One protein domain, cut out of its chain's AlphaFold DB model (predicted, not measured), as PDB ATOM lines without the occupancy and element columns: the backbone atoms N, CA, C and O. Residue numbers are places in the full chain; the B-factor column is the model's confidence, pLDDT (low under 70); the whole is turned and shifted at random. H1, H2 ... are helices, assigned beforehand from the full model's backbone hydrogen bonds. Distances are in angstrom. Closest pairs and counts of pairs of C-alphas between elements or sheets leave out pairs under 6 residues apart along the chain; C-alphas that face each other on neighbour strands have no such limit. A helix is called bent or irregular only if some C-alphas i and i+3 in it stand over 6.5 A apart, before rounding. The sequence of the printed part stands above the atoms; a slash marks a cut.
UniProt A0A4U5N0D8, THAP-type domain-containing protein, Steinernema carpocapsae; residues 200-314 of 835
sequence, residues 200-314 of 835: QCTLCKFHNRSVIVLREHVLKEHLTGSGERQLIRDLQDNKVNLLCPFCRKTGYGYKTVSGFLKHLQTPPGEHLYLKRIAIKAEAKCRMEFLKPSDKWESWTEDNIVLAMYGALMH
ATOM      1  N   GLN A 200      90.691 -28.055   5.264       91.50
ATOM      2  CA  GLN A 200      91.939 -27.399   5.644       91.50
ATOM      3  C   GLN A 200      92.497 -28.086   6.885       91.50
ATOM      4  O   GLN A 200      91.731 -28.387   7.803       91.50
ATOM      5  N   CYS A 201      93.810 -28.309   6.918       93.12
ATOM      6  CA  CYS A 201      94.504 -28.719   8.127       93.12
ATOM      7  C   CYS A 201      94.309 -27.655   9.214       93.12
ATOM      8  O   CYS A 201      94.329 -26.454   8.955       93.12
ATOM      9  N   THR A 202      94.085 -28.098  10.444       90.38
ATOM     10  CA  THR A 202      93.925 -27.225  11.614       90.38
ATOM     11  C   THR A 202      95.254 -26.887  12.285       90.38
ATOM     12  O   THR A 202      95.282 -26.025  13.158       90.38
ATOM     13  N   LEU A 203      96.340 -27.549  11.873       90.25
ATOM     14  CA  LEU A 203      97.681 -27.425  12.450       90.25
ATOM     15  C   LEU A 203      98.684 -26.752  11.492       90.25
ATOM     16  O   LEU A 203      99.709 -26.248  11.937       90.25
ATOM     17  N   CYS A 204      98.399 -26.707  10.185       92.25
ATOM     18  CA  CYS A 204      99.261 -26.071   9.185       92.25
ATOM     19  C   CYS A 204      98.459 -25.496   7.996       92.25
ATOM     20  O   CYS A 204      97.230 -25.541   7.966       92.25
ATOM     21  N   LYS A 205      99.156 -24.950   6.990       93.19
ATOM     22  CA  LYS A 205      98.547 -24.320   5.800       93.19
ATOM     23  C   LYS A 205      97.997 -25.308   4.754       93.19
ATOM     24  O   LYS A 205      97.382 -24.865   3.788       93.19
ATOM     25  N   PHE A 206      98.217 -26.617   4.907       94.56
ATOM     26  CA  PHE A 206      97.784 -27.623   3.932       94.56
ATOM     27  C   PHE A 206      96.255 -27.687   3.802       94.56
ATOM     28  O   PHE A 206      95.516 -27.572   4.782       94.56
ATOM     29  N   HIS A 207      95.773 -27.926   2.585       92.88
ATOM     30  CA  HIS A 207      94.361 -28.150   2.301       92.88
ATOM     31  C   HIS A 207      94.184 -29.189   1.190       92.88
ATOM     32  O   HIS A 207      94.989 -29.257   0.259       92.88
ATOM     33  N   ASN A 208      93.109 -29.969   1.250       91.94
ATOM     34  CA  ASN A 208      92.758 -30.940   0.218       91.94
ATOM     35  C   ASN A 208      91.232 -31.018   0.044       91.94
ATOM     36  O   ASN A 208      90.475 -30.583   0.910       91.94
ATOM     37  N   ARG A 209      90.768 -31.555  -1.085       87.69
ATOM     38  CA  ARG A 209      89.346 -31.837  -1.334       87.69
ATOM     39  C   ARG A 209      88.945 -33.243  -0.873       87.69
ATOM     40  O   ARG A 209      87.818 -33.443  -0.429       87.69
ATOM     41  N   SER A 210      89.887 -34.186  -0.889       89.31
ATOM     42  CA  SER A 210      89.720 -35.514  -0.304       89.31
ATOM     43  C   SER A 210      89.855 -35.465   1.220       89.31
ATOM     44  O   SER A 210      90.870 -35.018   1.766       89.31
ATOM     45  N   VAL A 211      88.832 -35.980   1.907       91.81
ATOM     46  CA  VAL A 211      88.825 -36.194   3.363       91.81
ATOM     47  C   VAL A 211      89.919 -37.182   3.772       91.81
ATOM     48  O   VAL A 211      90.612 -36.948   4.762       91.81
ATOM     49  N   ILE A 212      90.119 -38.240   2.980       92.75
ATOM     50  CA  ILE A 212      91.124 -39.284   3.219       92.75
ATOM     51  C   ILE A 212      92.531 -38.675   3.184       92.75
ATOM     52  O   ILE A 212      93.285 -38.819   4.144       92.75
ATOM     53  N   VAL A 213      92.856 -37.909   2.136       93.31
ATOM     54  CA  VAL A 213      94.189 -37.298   1.984       93.31
ATOM     55  C   VAL A 213      94.460 -36.266   3.081       93.31
ATOM     56  O   VAL A 213      95.578 -36.207   3.590       93.31
ATOM     57  N   LEU A 214      93.459 -35.484   3.510       94.25
ATOM     58  CA  LEU A 214      93.659 -34.588   4.653       94.25
ATOM     59  C   LEU A 214      93.864 -35.361   5.965       94.25
ATOM     60  O   LEU A 214      94.723 -34.980   6.759       94.25
ATOM     61  N   ARG A 215      93.103 -36.436   6.201       94.00
ATOM     62  CA  ARG A 215      93.265 -37.288   7.387       94.00
ATOM     63  C   ARG A 215      94.667 -37.891   7.432       94.00
ATOM     64  O   ARG A 215      95.326 -37.796   8.461       94.00
ATOM     65  N   GLU A 216      95.130 -38.463   6.325       94.25
ATOM     66  CA  GLU A 216      96.482 -39.011   6.213       94.25
ATOM     67  C   GLU A 216      97.564 -37.955   6.410       94.25
ATOM     68  O   GLU A 216      98.511 -38.214   7.143       94.25
ATOM     69  N   HIS A 217      97.415 -36.765   5.819       94.81
ATOM     70  CA  HIS A 217      98.341 -35.654   6.033       94.81
ATOM     71  C   HIS A 217      98.447 -35.282   7.521       94.81
ATOM     72  O   HIS A 217      99.551 -35.184   8.046       94.81
ATOM     73  N   VAL A 218      97.320 -35.132   8.230       94.12
ATOM     74  CA  VAL A 218      97.345 -34.820   9.670       94.12
ATOM     75  C   VAL A 218      97.986 -35.960  10.471       94.12
ATOM     76  O   VAL A 218      98.787 -35.696  11.362       94.12
ATOM     77  N   LEU A 219      97.681 -37.221  10.146       93.69
ATOM     78  CA  LEU A 219      98.283 -38.382  10.812       93.69
ATOM     79  C   LEU A 219      99.808 -38.439  10.606       93.69
ATOM     80  O   LEU A 219     100.546 -38.566  11.579       93.69
ATOM     81  N   LYS A 220     100.275 -38.306   9.360       93.44
ATOM     82  CA  LYS A 220     101.689 -38.422   8.974       93.44
ATOM     83  C   LYS A 220     102.503 -37.210   9.438       93.44
ATOM     84  O   LYS A 220     103.389 -37.362  10.273       93.44
ATOM     85  N   GLU A 221     102.151 -36.007   8.989       93.25
ATOM     86  CA  GLU A 221     102.970 -34.796   9.171       93.25
ATOM     87  C   GLU A 221     102.914 -34.201  10.588       93.25
ATOM     88  O   GLU A 221     103.753 -33.372  10.949       93.25
ATOM     89  N   HIS A 222     101.906 -34.557  11.396       92.38
ATOM     90  CA  HIS A 222     101.663 -33.905  12.692       92.38
ATOM     91  C   HIS A 222     101.460 -34.861  13.874       92.38
ATOM     92  O   HIS A 222     101.672 -34.445  15.010       92.38
ATOM     93  N   LEU A 223     101.062 -36.117  13.644       90.44
ATOM     94  CA  LEU A 223     100.739 -37.077  14.714       90.44
ATOM     95  C   LEU A 223     101.657 -38.305  14.734       90.44
ATOM     96  O   LEU A 223     101.361 -39.274  15.428       90.44
ATOM     97  N   THR A 224     102.775 -38.259  14.004       88.25
ATOM     98  CA  THR A 224     103.855 -39.250  14.092       88.25
ATOM     99  C   THR A 224     105.233 -38.580  14.029       88.25
ATOM    100  O   THR A 224     105.366 -37.418  13.636       88.25
ATOM    101  N   GLY A 225     106.275 -39.307  14.444       85.88
ATOM    102  CA  GLY A 225     107.678 -38.936  14.226       85.88
ATOM    103  C   GLY A 225     108.102 -37.600  14.850       85.88
ATOM    104  O   GLY A 225     107.940 -37.364  16.048       85.88
ATOM    105  N   SER A 226     108.708 -36.734  14.036       82.25
ATOM    106  CA  SER A 226     109.138 -35.383  14.425       82.25
ATOM    107  C   SER A 226     107.960 -34.419  14.613       82.25
ATOM    108  O   SER A 226     108.007 -33.577  15.512       82.25
ATOM    109  N   GLY A 227     106.896 -34.573  13.815       85.88
ATOM    110  CA  GLY A 227     105.692 -33.742  13.862       85.88
ATOM    111  C   GLY A 227     104.997 -33.794  15.221       85.88
ATOM    112  O   GLY A 227     104.695 -32.747  15.791       85.88
ATOM    113  N   GLU A 228     104.847 -34.991  15.797       90.19
ATOM    114  CA  GLU A 228     104.264 -35.161  17.137       90.19
ATOM    115  C   GLU A 228     105.076 -34.421  18.214       90.19
ATOM    116  O   GLU A 228     104.509 -33.702  19.037       90.19
ATOM    117  N   ARG A 229     106.412 -34.536  18.194       89.12
ATOM    118  CA  ARG A 229     107.285 -33.865  19.179       89.12
ATOM    119  C   ARG A 229     107.201 -32.344  19.083       89.12
ATOM    120  O   ARG A 229     107.268 -31.665  20.106       89.12
ATOM    121  N   GLN A 230     107.050 -31.805  17.873       88.88
ATOM    122  CA  GLN A 230     106.831 -30.376  17.678       88.88
ATOM    123  C   GLN A 230     105.450 -29.954  18.192       88.88
ATOM    124  O   GLN A 230     105.354 -29.028  18.995       88.88
ATOM    125  N   LEU A 231     104.406 -30.693  17.816       90.12
ATOM    126  CA  LEU A 231     103.024 -30.428  18.208       90.12
ATOM    127  C   LEU A 231     102.823 -30.461  19.733       90.12
ATOM    128  O   LEU A 231     102.104 -29.622  20.267       90.12
ATOM    129  N   ILE A 232     103.487 -31.375  20.449       90.06
ATOM    130  CA  ILE A 232     103.463 -31.422  21.922       90.06
ATOM    131  C   ILE A 232     104.042 -30.136  22.534       90.06
ATOM    132  O   ILE A 232     103.450 -29.607  23.477       90.06
ATOM    133  N   ARG A 233     105.146 -29.601  21.993       89.38
ATOM    134  CA  ARG A 233     105.734 -28.330  22.459       89.38
ATOM    135  C   ARG A 233     104.819 -27.145  22.155       89.38
ATOM    136  O   ARG A 233     104.506 -26.372  23.053       89.38
ATOM    137  N   ASP A 234     104.301 -27.051  20.931       89.81
ATOM    138  CA  ASP A 234     103.400 -25.958  20.543       89.81
ATOM    139  C   ASP A 234     102.054 -25.977  21.300       89.81
ATOM    140  O   ASP A 234     101.403 -24.938  21.429       89.81
ATOM    141  N   LEU A 235     101.650 -27.128  21.849       89.69
ATOM    142  CA  LEU A 235     100.516 -27.246  22.772       89.69
ATOM    143  C   LEU A 235     100.849 -26.801  24.198       89.69
ATOM    144  O   LEU A 235     100.029 -26.132  24.822       89.69
ATOM    145  N   GLN A 236     102.033 -27.145  24.712       88.88
ATOM    146  CA  GLN A 236     102.505 -26.668  26.019       88.88
ATOM    147  C   GLN A 236     102.648 -25.137  26.027       88.88
ATOM    148  O   GLN A 236     102.213 -24.478  26.971       88.88
ATOM    149  N   ASP A 237     103.129 -24.570  24.920       90.12
ATOM    150  CA  ASP A 237     103.231 -23.126  24.693       90.12
ATOM    151  C   ASP A 237     101.879 -22.449  24.367       90.12
ATOM    152  O   ASP A 237     101.823 -21.234  24.193       90.12
ATOM    153  N   ASN A 238     100.778 -23.209  24.263       84.94
ATOM    154  CA  ASN A 238      99.440 -22.750  23.847       84.94
ATOM    155  C   ASN A 238      99.390 -22.048  22.465       84.94
ATOM    156  O   ASN A 238      98.439 -21.324  22.163       84.94
ATOM    157  N   LYS A 239     100.385 -22.280  21.597       87.12
ATOM    158  CA  LYS A 239     100.473 -21.717  20.236       87.12
ATOM    159  C   LYS A 239      99.460 -22.341  19.275       87.12
ATOM    160  O   LYS A 239      99.005 -21.682  18.343       87.12
ATOM    161  N   VAL A 240      99.125 -23.617  19.479       86.06
ATOM    162  CA  VAL A 240      98.275 -24.416  18.585       86.06
ATOM    163  C   VAL A 240      97.121 -25.039  19.368       86.06
ATOM    164  O   VAL A 240      97.294 -25.504  20.489       86.06
ATOM    165  N   ASN A 241      95.932 -25.085  18.762       86.62
ATOM    166  CA  ASN A 241      94.762 -25.775  19.307       86.62
ATOM    167  C   ASN A 241      94.451 -27.020  18.466       86.62
ATOM    168  O   ASN A 241      94.203 -26.905  17.265       86.62
ATOM    169  N   LEU A 242      94.395 -28.203  19.089       90.25
ATOM    170  CA  LEU A 242      93.989 -29.437  18.406       90.25
ATOM    171  C   LEU A 242      92.490 -29.402  18.089       90.25
ATOM    172  O   LEU A 242      91.658 -29.805  18.901       90.25
ATOM    173  N   LEU A 243      92.135 -28.923  16.903       90.75
ATOM    174  CA  LEU A 243      90.768 -28.918  16.389       90.75
ATOM    175  C   LEU A 243      90.634 -29.974  15.293       90.75
ATOM    176  O   LEU A 243      91.522 -30.116  14.457       90.75
ATOM    177  N   CYS A 244      89.525 -30.710  15.251       91.88
ATOM    178  CA  CYS A 244      89.310 -31.683  14.182       91.88
ATOM    179  C   CYS A 244      88.760 -31.003  12.915       91.88
ATOM    180  O   CYS A 244      87.680 -30.400  12.980       91.88
ATOM    181  N   PRO A 245      89.436 -31.119  11.750       91.25
ATOM    182  CA  PRO A 245      88.990 -30.482  10.506       91.25
ATOM    183  C   PRO A 245      87.611 -30.984  10.046       91.25
ATOM    184  O   PRO A 245      86.885 -30.270   9.354       91.25
ATOM    185  N   PHE A 246      87.220 -32.181  10.489       92.69
ATOM    186  CA  PHE A 246      85.968 -32.861  10.159       92.69
ATOM    187  C   PHE A 246      84.831 -32.610  11.171       92.69
ATOM    188  O   PHE A 246      83.692 -33.019  10.942       92.69
ATOM    189  N   CYS A 247      85.096 -31.899  12.274       90.38
ATOM    190  CA  CYS A 247      84.100 -31.596  13.314       90.38
ATOM    191  C   CYS A 247      83.710 -30.115  13.394       90.38
ATOM    192  O   CYS A 247      83.012 -29.730  14.330       90.38
ATOM    193  N   ARG A 248      84.110 -29.292  12.406       67.94
ATOM    194  CA  ARG A 248      83.802 -27.849  12.277       67.94
ATOM    195  C   ARG A 248      82.465 -27.471  12.959       67.94
ATOM    196  O   ARG A 248      81.387 -27.916  12.541       67.94
ATOM    197  N   LYS A 249      82.580 -26.631  14.004       61.38
ATOM    198  CA  LYS A 249      81.608 -26.257  15.065       61.38
ATOM    199  C   LYS A 249      81.675 -27.016  16.410       61.38
ATOM    200  O   LYS A 249      81.036 -26.557  17.351       61.38
ATOM    201  N   THR A 250      82.499 -28.052  16.594       59.00
ATOM    202  CA  THR A 250      82.934 -28.447  17.952       59.00
ATOM    203  C   THR A 250      83.943 -27.424  18.479       59.00
ATOM    204  O   THR A 250      85.110 -27.458  18.094       59.00
ATOM    205  N   GLY A 251      83.516 -26.523  19.370       56.72
ATOM    206  CA  GLY A 251      84.427 -25.601  20.075       56.72
ATOM    207  C   GLY A 251      85.384 -26.302  21.052       56.72
ATOM    208  O   GLY A 251      86.339 -25.700  21.532       56.72
ATOM    209  N   TYR A 252      85.146 -27.586  21.328       60.59
ATOM    210  CA  TYR A 252      86.014 -28.443  22.121       60.59
ATOM    211  C   TYR A 252      87.258 -28.846  21.319       60.59
ATOM    212  O   TYR A 252      87.217 -29.774  20.513       60.59
ATOM    213  N   GLY A 253      88.364 -28.143  21.562       76.62
ATOM    214  CA  GLY A 253      89.697 -28.614  21.197       76.62
ATOM    215  C   GLY A 253      90.151 -29.774  22.089       76.62
ATOM    216  O   GLY A 253      89.764 -29.875  23.256       76.62
ATOM    217  N   TYR A 254      90.980 -30.655  21.541       86.56
ATOM    218  CA  TYR A 254      91.533 -31.802  22.257       86.56
ATOM    219  C   TYR A 254      92.716 -31.357  23.123       86.56
ATOM    220  O   TYR A 254      93.629 -30.689  22.651       86.56
ATOM    221  N   LYS A 255      92.716 -31.741  24.404       87.06
ATOM    222  CA  LYS A 255      93.771 -31.350  25.359       87.06
ATOM    223  C   LYS A 255      95.078 -32.137  25.205       87.06
ATOM    224  O   LYS A 255      96.081 -31.754  25.792       87.06
ATOM    225  N   THR A 256      95.066 -33.250  24.472       89.44
ATOM    226  CA  THR A 256      96.243 -34.100  24.250       89.44
ATOM    227  C   THR A 256      96.288 -34.601  22.812       89.44
ATOM    228  O   THR A 256      95.249 -34.907  22.217       89.44
ATOM    229  N   VAL A 257      97.504 -34.758  22.281       90.75
ATOM    230  CA  VAL A 257      97.751 -35.344  20.952       90.75
ATOM    231  C   VAL A 257      97.147 -36.748  20.858       90.75
ATOM    232  O   VAL A 257      96.449 -37.057  19.899       90.75
ATOM    233  N   SER A 258      97.281 -37.555  21.914       90.12
ATOM    234  CA  SER A 258      96.689 -38.896  22.004       90.12
ATOM    235  C   SER A 258      95.152 -38.914  21.959       90.12
ATOM    236  O   SER A 258      94.571 -39.851  21.412       90.12
ATOM    237  N   GLY A 259      94.474 -37.895  22.496       90.81
ATOM    238  CA  GLY A 259      93.016 -37.762  22.405       90.81
ATOM    239  C   GLY A 259      92.557 -37.350  21.005       90.81
ATOM    240  O   GLY A 259      91.561 -37.864  20.499       90.81
ATOM    241  N   PHE A 260      93.316 -36.465  20.360       92.38
ATOM    242  CA  PHE A 260      93.076 -36.021  18.988       92.38
ATOM    243  C   PHE A 260      93.323 -37.129  17.957       92.38
ATOM    244  O   PHE A 260      92.486 -37.348  17.082       92.38
ATOM    245  N   LEU A 261      94.420 -37.877  18.111       92.50
ATOM    246  CA  LEU A 261      94.754 -39.051  17.308       92.50
ATOM    247  C   LEU A 261      93.653 -40.112  17.399       92.50
ATOM    248  O   LEU A 261      93.138 -40.536  16.368       92.50
ATOM    249  N   LYS A 262      93.226 -40.471  18.619       92.19
ATOM    250  CA  LYS A 262      92.107 -41.406  18.825       92.19
ATOM    251  C   LYS A 262      90.829 -40.930  18.143       92.19
ATOM    252  O   LYS A 262      90.158 -41.737  17.517       92.19
ATOM    253  N   HIS A 263      90.515 -39.637  18.213       92.38
ATOM    254  CA  HIS A 263      89.347 -39.096  17.522       92.38
ATOM    255  C   HIS A 263      89.472 -39.160  15.991       92.38
ATOM    256  O   HIS A 263      88.521 -39.558  15.338       92.38
ATOM    257  N   LEU A 264      90.628 -38.834  15.401       92.19
ATOM    258  CA  LEU A 264      90.856 -38.993  13.952       92.19
ATOM    259  C   LEU A 264      90.904 -40.462  13.494       92.19
ATOM    260  O   LEU A 264      90.854 -40.743  12.294       92.19
ATOM    261  N   GLN A 265      91.010 -41.404  14.431       91.75
ATOM    262  CA  GLN A 265      90.937 -42.838  14.173       91.75
ATOM    263  C   GLN A 265      89.509 -43.404  14.228       91.75
ATOM    264  O   GLN A 265      89.316 -44.492  13.686       91.75
ATOM    265  N   THR A 266      88.519 -42.709  14.809       92.81
ATOM    266  CA  THR A 266      87.136 -43.225  14.846       92.81
ATOM    267  C   THR A 266      86.467 -43.171  13.460       92.81
ATOM    268  O   THR A 266      87.045 -42.612  12.522       92.81
ATOM    269  N   PRO A 267      85.307 -43.823  13.248       92.38
ATOM    270  CA  PRO A 267      84.632 -43.807  11.955       92.38
ATOM    271  C   PRO A 267      84.258 -42.390  11.485       92.38
ATOM    272  O   PRO A 267      83.858 -41.551  12.297       92.38
ATOM    273  N   PRO A 268      84.281 -42.114  10.167       90.75
ATOM    274  CA  PRO A 268      83.889 -40.820   9.606       90.75
ATOM    275  C   PRO A 268      82.465 -40.398  10.020       90.75
ATOM    276  O   PRO A 268      82.220 -39.208  10.220       90.75
ATOM    277  N   GLY A 269      81.553 -41.355  10.246       88.75
ATOM    278  CA  GLY A 269      80.199 -41.126  10.763       88.75
ATOM    279  C   GLY A 269      80.119 -40.536  12.184       88.75
ATOM    280  O   GLY A 269      79.064 -40.028  12.570       88.75
ATOM    281  N   GLU A 270      81.207 -40.531  12.961       89.56
ATOM    282  CA  GLU A 270      81.273 -39.861  14.269       89.56
ATOM    283  C   GLU A 270      81.660 -38.377  14.172       89.56
ATOM    284  O   GLU A 270      81.313 -37.577  15.046       89.56
ATOM    285  N   HIS A 271      82.347 -37.968  13.104       91.56
ATOM    286  CA  HIS A 271      82.819 -36.594  12.957       91.56
ATOM    287  C   HIS A 271      81.662 -35.653  12.604       91.56
ATOM    288  O   HIS A 271      81.049 -35.788  11.546       91.56
ATOM    289  N   LEU A 272      81.357 -34.661  13.451       89.25
ATOM    290  CA  LEU A 272      80.076 -33.937  13.377       89.25
ATOM    291  C   LEU A 272      79.756 -33.293  12.020       89.25
ATOM    292  O   LEU A 272      78.580 -33.117  11.703       89.25
ATOM    293  N   TYR A 273      80.739 -32.858  11.227       88.56
ATOM    294  CA  TYR A 273      80.462 -32.294   9.901       88.56
ATOM    295  C   TYR A 273      80.297 -33.388   8.830       88.56
ATOM    296  O   TYR A 273      79.377 -33.282   8.025       88.56
ATOM    297  N   LEU A 274      81.076 -34.475   8.888       90.31
ATOM    298  CA  LEU A 274      80.879 -35.656   8.032       90.31
ATOM    299  C   LEU A 274      79.540 -36.346   8.336       90.31
ATOM    300  O   LEU A 274      78.753 -36.555   7.422       90.31
ATOM    301  N   LYS A 275      79.180 -36.551   9.609       89.38
ATOM    302  CA  LYS A 275      77.861 -37.071  10.019       89.38
ATOM    303  C   LYS A 275      76.691 -36.273   9.425       89.38
ATOM    304  O   LYS A 275      75.700 -36.845   8.984       89.38
ATOM    305  N   ARG A 276      76.816 -34.941   9.352       86.62
ATOM    306  CA  ARG A 276      75.822 -34.059   8.706       86.62
ATOM    307  C   ARG A 276      75.814 -34.161   7.175       86.62
ATOM    308  O   ARG A 276      74.800 -33.814   6.574       86.62
ATOM    309  N   ILE A 277      76.897 -34.620   6.548       86.06
ATOM    310  CA  ILE A 277      76.933 -34.982   5.122       86.06
ATOM    311  C   ILE A 277      76.290 -36.359   4.912       86.06
ATOM    312  O   ILE A 277      75.464 -36.476   4.017       86.06
ATOM    313  N   ALA A 278      76.565 -37.354   5.763       84.88
ATOM    314  CA  ALA A 278      75.939 -38.680   5.695       84.88
ATOM    315  C   ALA A 278      74.406 -38.606   5.818       84.88
ATOM    316  O   ALA A 278      73.704 -39.054   4.920       84.88
ATOM    317  N   ILE A 279      73.885 -37.911   6.836       84.00
ATOM    318  CA  ILE A 279      72.433 -37.715   7.022       84.00
ATOM    319  C   ILE A 279      71.804 -36.959   5.832       84.00
ATOM    320  O   ILE A 279      70.670 -37.228   5.436       84.00
ATOM    321  N   LYS A 280      72.539 -36.023   5.210       80.75
ATOM    322  CA  LYS A 280      72.100 -35.364   3.964       80.75
ATOM    323  C   LYS A 280      72.133 -36.305   2.758       80.75
ATOM    324  O   LYS A 280      71.258 -36.182   1.904       80.75
ATOM    325  N   ALA A 281      73.093 -37.228   2.696       78.00
ATOM    326  CA  ALA A 281      73.159 -38.266   1.675       78.00
ATOM    327  C   ALA A 281      71.941 -39.184   1.784       78.00
ATOM    328  O   ALA A 281      71.225 -39.342   0.805       78.00
ATOM    329  N   GLU A 282      71.653 -39.709   2.975       76.69
ATOM    330  CA  GLU A 282      70.509 -40.587   3.253       76.69
ATOM    331  C   GLU A 282      69.174 -39.929   2.880       76.69
ATOM    332  O   GLU A 282      68.338 -40.549   2.229       76.69
ATOM    333  N   ALA A 283      69.000 -38.643   3.207       74.00
ATOM    334  CA  ALA A 283      67.796 -37.885   2.872       74.00
ATOM    335  C   ALA A 283      67.649 -37.531   1.372       74.00
ATOM    336  O   ALA A 283      66.553 -37.174   0.940       74.00
ATOM    337  N   LYS A 284      68.727 -37.587   0.572       67.12
ATOM    338  CA  LYS A 284      68.734 -37.188  -0.855       67.12
ATOM    339  C   LYS A 284      68.947 -38.341  -1.839       67.12
ATOM    340  O   LYS A 284      68.485 -38.272  -2.979       67.12
ATOM    341  N   CYS A 285      69.688 -39.371  -1.451       59.41
ATOM    342  CA  CYS A 285      70.180 -40.417  -2.338       59.41
ATOM    343  C   CYS A 285      69.301 -41.662  -2.237       59.41
ATOM    344  O   CYS A 285      69.475 -42.498  -1.358       59.41
ATOM    345  N   ARG A 286      68.420 -41.844  -3.230       55.22
ATOM    346  CA  ARG A 286      67.674 -43.102  -3.442       55.22
ATOM    347  C   ARG A 286      68.568 -44.295  -3.841       55.22
ATOM    348  O   ARG A 286      68.061 -45.393  -4.017       55.22
ATOM    349  N   MET A 287      69.873 -44.074  -4.018       54.69
ATOM    350  CA  MET A 287      70.868 -45.084  -4.387       54.69
ATOM    351  C   MET A 287      71.703 -45.469  -3.167       54.69
ATOM    352  O   MET A 287      72.471 -44.650  -2.663       54.69
ATOM    353  N   GLU A 288      71.596 -46.718  -2.715       59.12
ATOM    354  CA  GLU A 288      72.281 -47.169  -1.495       59.12
ATOM    355  C   GLU A 288      73.807 -47.170  -1.617       59.12
ATOM    356  O   GLU A 288      74.497 -46.857  -0.653       59.12
ATOM    357  N   PHE A 289      74.340 -47.408  -2.818       56.38
ATOM    358  CA  PHE A 289      75.778 -47.345  -3.102       56.38
ATOM    359  C   PHE A 289      76.377 -45.924  -3.023       56.38
ATOM    360  O   PHE A 289      77.590 -45.776  -3.138       56.38
ATOM    361  N   LEU A 290      75.549 -44.887  -2.827       58.69
ATOM    362  CA  LEU A 290      75.981 -43.507  -2.555       58.69
ATOM    363  C   LEU A 290      75.805 -43.100  -1.082       58.69
ATOM    364  O   LEU A 290      76.070 -41.948  -0.736       58.69
ATOM    365  N   LYS A 291      75.380 -44.017  -0.200       64.44
ATOM    366  CA  LYS A 291      75.437 -43.808   1.253       64.44
ATOM    367  C   LYS A 291      76.911 -43.876   1.685       64.44
ATOM    368  O   LYS A 291      77.522 -44.937   1.542       64.44
ATOM    369  N   PRO A 292      77.519 -42.786   2.189       65.00
ATOM    370  CA  PRO A 292      78.907 -42.827   2.627       65.00
ATOM    371  C   PRO A 292      78.990 -43.646   3.923       65.00
ATOM    372  O   PRO A 292      78.326 -43.333   4.910       65.00
ATOM    373  N   SER A 293      79.766 -44.728   3.902       78.00
ATOM    374  CA  SER A 293      79.796 -45.726   4.979       78.00
ATOM    375  C   SER A 293      80.738 -45.341   6.125       78.00
ATOM    376  O   SER A 293      81.554 -44.427   5.999       78.00
ATOM    377  N   ASP A 294      80.717 -46.106   7.216       83.69
ATOM    378  CA  ASP A 294      81.665 -45.978   8.334       83.69
ATOM    379  C   ASP A 294      83.119 -46.383   7.995       83.69
ATOM    380  O   ASP A 294      83.996 -46.360   8.858       83.69
ATOM    381  N   LYS A 295      83.410 -46.721   6.733       88.38
ATOM    382  CA  LYS A 295      84.769 -46.935   6.217       88.38
ATOM    383  C   LYS A 295      85.310 -45.651   5.593       88.38
ATOM    384  O   LYS A 295      84.693 -45.113   4.668       88.38
ATOM    385  N   TRP A 296      86.468 -45.175   6.057       89.12
ATOM    386  CA  TRP A 296      87.115 -43.944   5.570       89.12
ATOM    387  C   TRP A 296      87.345 -43.957   4.055       89.12
ATOM    388  O   TRP A 296      87.176 -42.935   3.399       89.12
ATOM    389  N   GLU A 297      87.630 -45.128   3.494       88.31
ATOM    390  CA  GLU A 297      87.876 -45.385   2.074       88.31
ATOM    391  C   GLU A 297      86.662 -45.027   1.195       88.31
ATOM    392  O   GLU A 297      86.813 -44.701   0.021       88.31
ATOM    393  N   SER A 298      85.452 -45.031   1.768       85.44
ATOM    394  CA  SER A 298      84.223 -44.628   1.072       85.44
ATOM    395  C   SER A 298      83.995 -43.109   1.016       85.44
ATOM    396  O   SER A 298      83.091 -42.661   0.311       85.44
ATOM    397  N   TRP A 299      84.823 -42.298   1.688       87.56
ATOM    398  CA  TRP A 299      84.728 -40.829   1.711       87.56
ATOM    399  C   TRP A 299      85.591 -40.181   0.619       87.56
ATOM    400  O   TRP A 299      86.419 -39.300   0.867       87.56
ATOM    401  N   THR A 300      85.380 -40.644  -0.615       85.62
ATOM    402  CA  THR A 300      85.956 -40.065  -1.835       85.62
ATOM    403  C   THR A 300      85.368 -38.679  -2.127       85.62
ATOM    404  O   THR A 300      84.282 -38.339  -1.651       85.62
ATOM    405  N   GLU A 301      86.064 -37.866  -2.935       83.81
ATOM    406  CA  GLU A 301      85.555 -36.551  -3.365       83.81
ATOM    407  C   GLU A 301      84.199 -36.693  -4.083       83.81
ATOM    408  O   GLU A 301      83.250 -35.994  -3.729       83.81
ATOM    409  N   ASP A 302      84.070 -37.671  -4.988       80.31
ATOM    410  CA  ASP A 302      82.819 -37.990  -5.691       80.31
ATOM    411  C   ASP A 302      81.671 -38.328  -4.728       80.31
ATOM    412  O   ASP A 302      80.584 -37.757  -4.842       80.31
ATOM    413  N   ASN A 303      81.899 -39.208  -3.747       79.44
ATOM    414  CA  ASN A 303      80.860 -39.618  -2.796       79.44
ATOM    415  C   ASN A 303      80.421 -38.454  -1.898       79.44
ATOM    416  O   ASN A 303      79.236 -38.327  -1.598       79.44
ATOM    417  N   ILE A 304      81.340 -37.561  -1.518       81.81
ATOM    418  CA  ILE A 304      81.029 -36.346  -0.748       81.81
ATOM    419  C   ILE A 304      80.226 -35.345  -1.593       81.81
ATOM    420  O   ILE A 304      79.245 -34.773  -1.108       81.81
ATOM    421  N   VAL A 305      80.599 -35.148  -2.861       79.62
ATOM    422  CA  VAL A 305      79.863 -34.292  -3.806       79.62
ATOM    423  C   VAL A 305      78.453 -34.841  -4.037       79.62
ATOM    424  O   VAL A 305      77.480 -34.091  -3.941       79.62
ATOM    425  N   LEU A 306      78.310 -36.147  -4.263       75.31
ATOM    426  CA  LEU A 306      77.014 -36.799  -4.461       75.31
ATOM    427  C   LEU A 306      76.154 -36.779  -3.186       75.31
ATOM    428  O   LEU A 306      74.967 -36.470  -3.268       75.31
ATOM    429  N   ALA A 307      76.743 -36.984  -2.007       75.31
ATOM    430  CA  ALA A 307      76.065 -36.848  -0.717       75.31
ATOM    431  C   ALA A 307      75.502 -35.434  -0.471       75.31
ATOM    432  O   ALA A 307      74.406 -35.272   0.069       75.31
ATOM    433  N   MET A 308      76.238 -34.388  -0.864       73.62
ATOM    434  CA  MET A 308      75.825 -32.999  -0.649       73.62
ATOM    435  C   MET A 308      74.844 -32.478  -1.705       73.62
ATOM    436  O   MET A 308      73.808 -31.892  -1.359       73.62
ATOM    437  N   TYR A 309      75.170 -32.666  -2.983       72.44
ATOM    438  CA  TYR A 309      74.458 -32.077  -4.123       72.44
ATOM    439  C   TYR A 309      73.435 -33.034  -4.755       72.44
ATOM    440  O   TYR A 309      72.559 -32.596  -5.500       72.44
ATOM    441  N   GLY A 310      73.472 -34.322  -4.403       65.56
ATOM    442  CA  GLY A 310      72.595 -35.354  -4.947       65.56
ATOM    443  C   GLY A 310      72.940 -35.741  -6.388       65.56
ATOM    444  O   GLY A 310      73.913 -35.278  -6.986       65.56
ATOM    445  N   ALA A 311      72.082 -36.570  -6.985       55.31
ATOM    446  CA  ALA A 311      72.262 -37.093  -8.343       55.31
ATOM    447  C   ALA A 311      72.232 -36.027  -9.466       55.31
ATOM    448  O   ALA A 311      72.503 -36.359 -10.620       55.31
ATOM    449  N   LEU A 312      71.950 -34.755  -9.151       51.16
ATOM    450  CA  LEU A 312      72.003 -33.628 -10.094       51.16
ATOM    451  C   LEU A 312      73.361 -33.527 -10.811       51.16
ATOM    452  O   LEU A 312      73.401 -33.248 -12.009       51.16
ATOM    453  N   MET A 313      74.462 -33.829 -10.115       47.81
ATOM    454  CA  MET A 313      75.816 -33.745 -10.678       47.81
ATOM    455  C   MET A 313      76.134 -34.865 -11.685       47.81
ATOM    456  O   MET A 313      76.933 -34.656 -12.598       47.81
ATOM    457  N   HIS A 314      75.485 -36.035 -11.598       43.47
ATOM    458  CA  HIS A 314      75.807 -37.185 -12.458       43.47
ATOM    459  C   HIS A 314      75.485 -36.978 -13.948       43.47
ATOM    460  O   HIS A 314      76.011 -37.709 -14.787       43.47
TER     461      HIS A 314
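What this domain is: This is residues 200 to 314 of the 835 residues of the protein "THAP-type domain-containing protein" of Steinernema carpocapsae (UniProt A0A4U5N0D8). A rod of two helical lobes set end to end: in one, H1 and H3 lie side by side with H2 across their end; in the other, H4 and H5 lie side by side. The long link of residues 237 to 256 runs from the end of H2 along the rod and folds back to H3. The printed part has 115 residues, with five named helices in the order H1 to H5 and no named strand: all helix. It is compact, with a radius of gyration of the C-alphas of 15.4 A and spans of 49 by 22 by 20 A.

How they stand to each other: Begin at H5, residues 301 to 314, an irregular helix in which C-alphas 308 and 311 are 9.4 A apart. With residues 304 to 310 alone it touches H4, residues 272 to 284, at a shallow tilt of 27 degrees, the same way; their closest C-alphas, Ala 281 and Ala 307, are 4.0 A apart. H5 is close to but not clearly touching H1, residues 211 to 223, the closest C-alphas being Val 211 and Glu 301 at 7.5 A. H1 touches H3, residues 257 to 265, at 22 degrees, a shallow tilt, opposite ways; C-alphas 223 and 261 come closest, at 6.8 A. H2, residues 225 to 236, touches H1 only at the corner, about perpendicular at 78 degrees, with C-alphas 222 and 228 closest at 5.3 A. H2 only just touches H3, with 3 pairs of C-alphas within 8 A, C-alphas 232 and 257 closest at 7.0 A. H3 and H4 are apart. Every O i to N i+4 pair is within hydrogen-bond range in H1, H3 and H4, against 6 of 8 in H2 and 6 of 10 in H5.

Where its parts are: Find C-alpha 211 at (88.825, -36.194, 3.363); from there H1 runs 16.5 A to C-alpha 223. H2 is 17.8 A long, H3 12.2 A and H4 18.5 A. H5 runs 13.3 A to C-alpha 314 at (75.807, -37.185, -12.458).

The domain as a whole: The C-alphas farthest apart, Asp 237 and Arg 286, are 49.5 A apart. The printed part has no cut. The links H2 to H3 and H4 to H5 are long. Look for pLDDT under 70 at residues 248 to 252, 284 to 292 and 310 to 314.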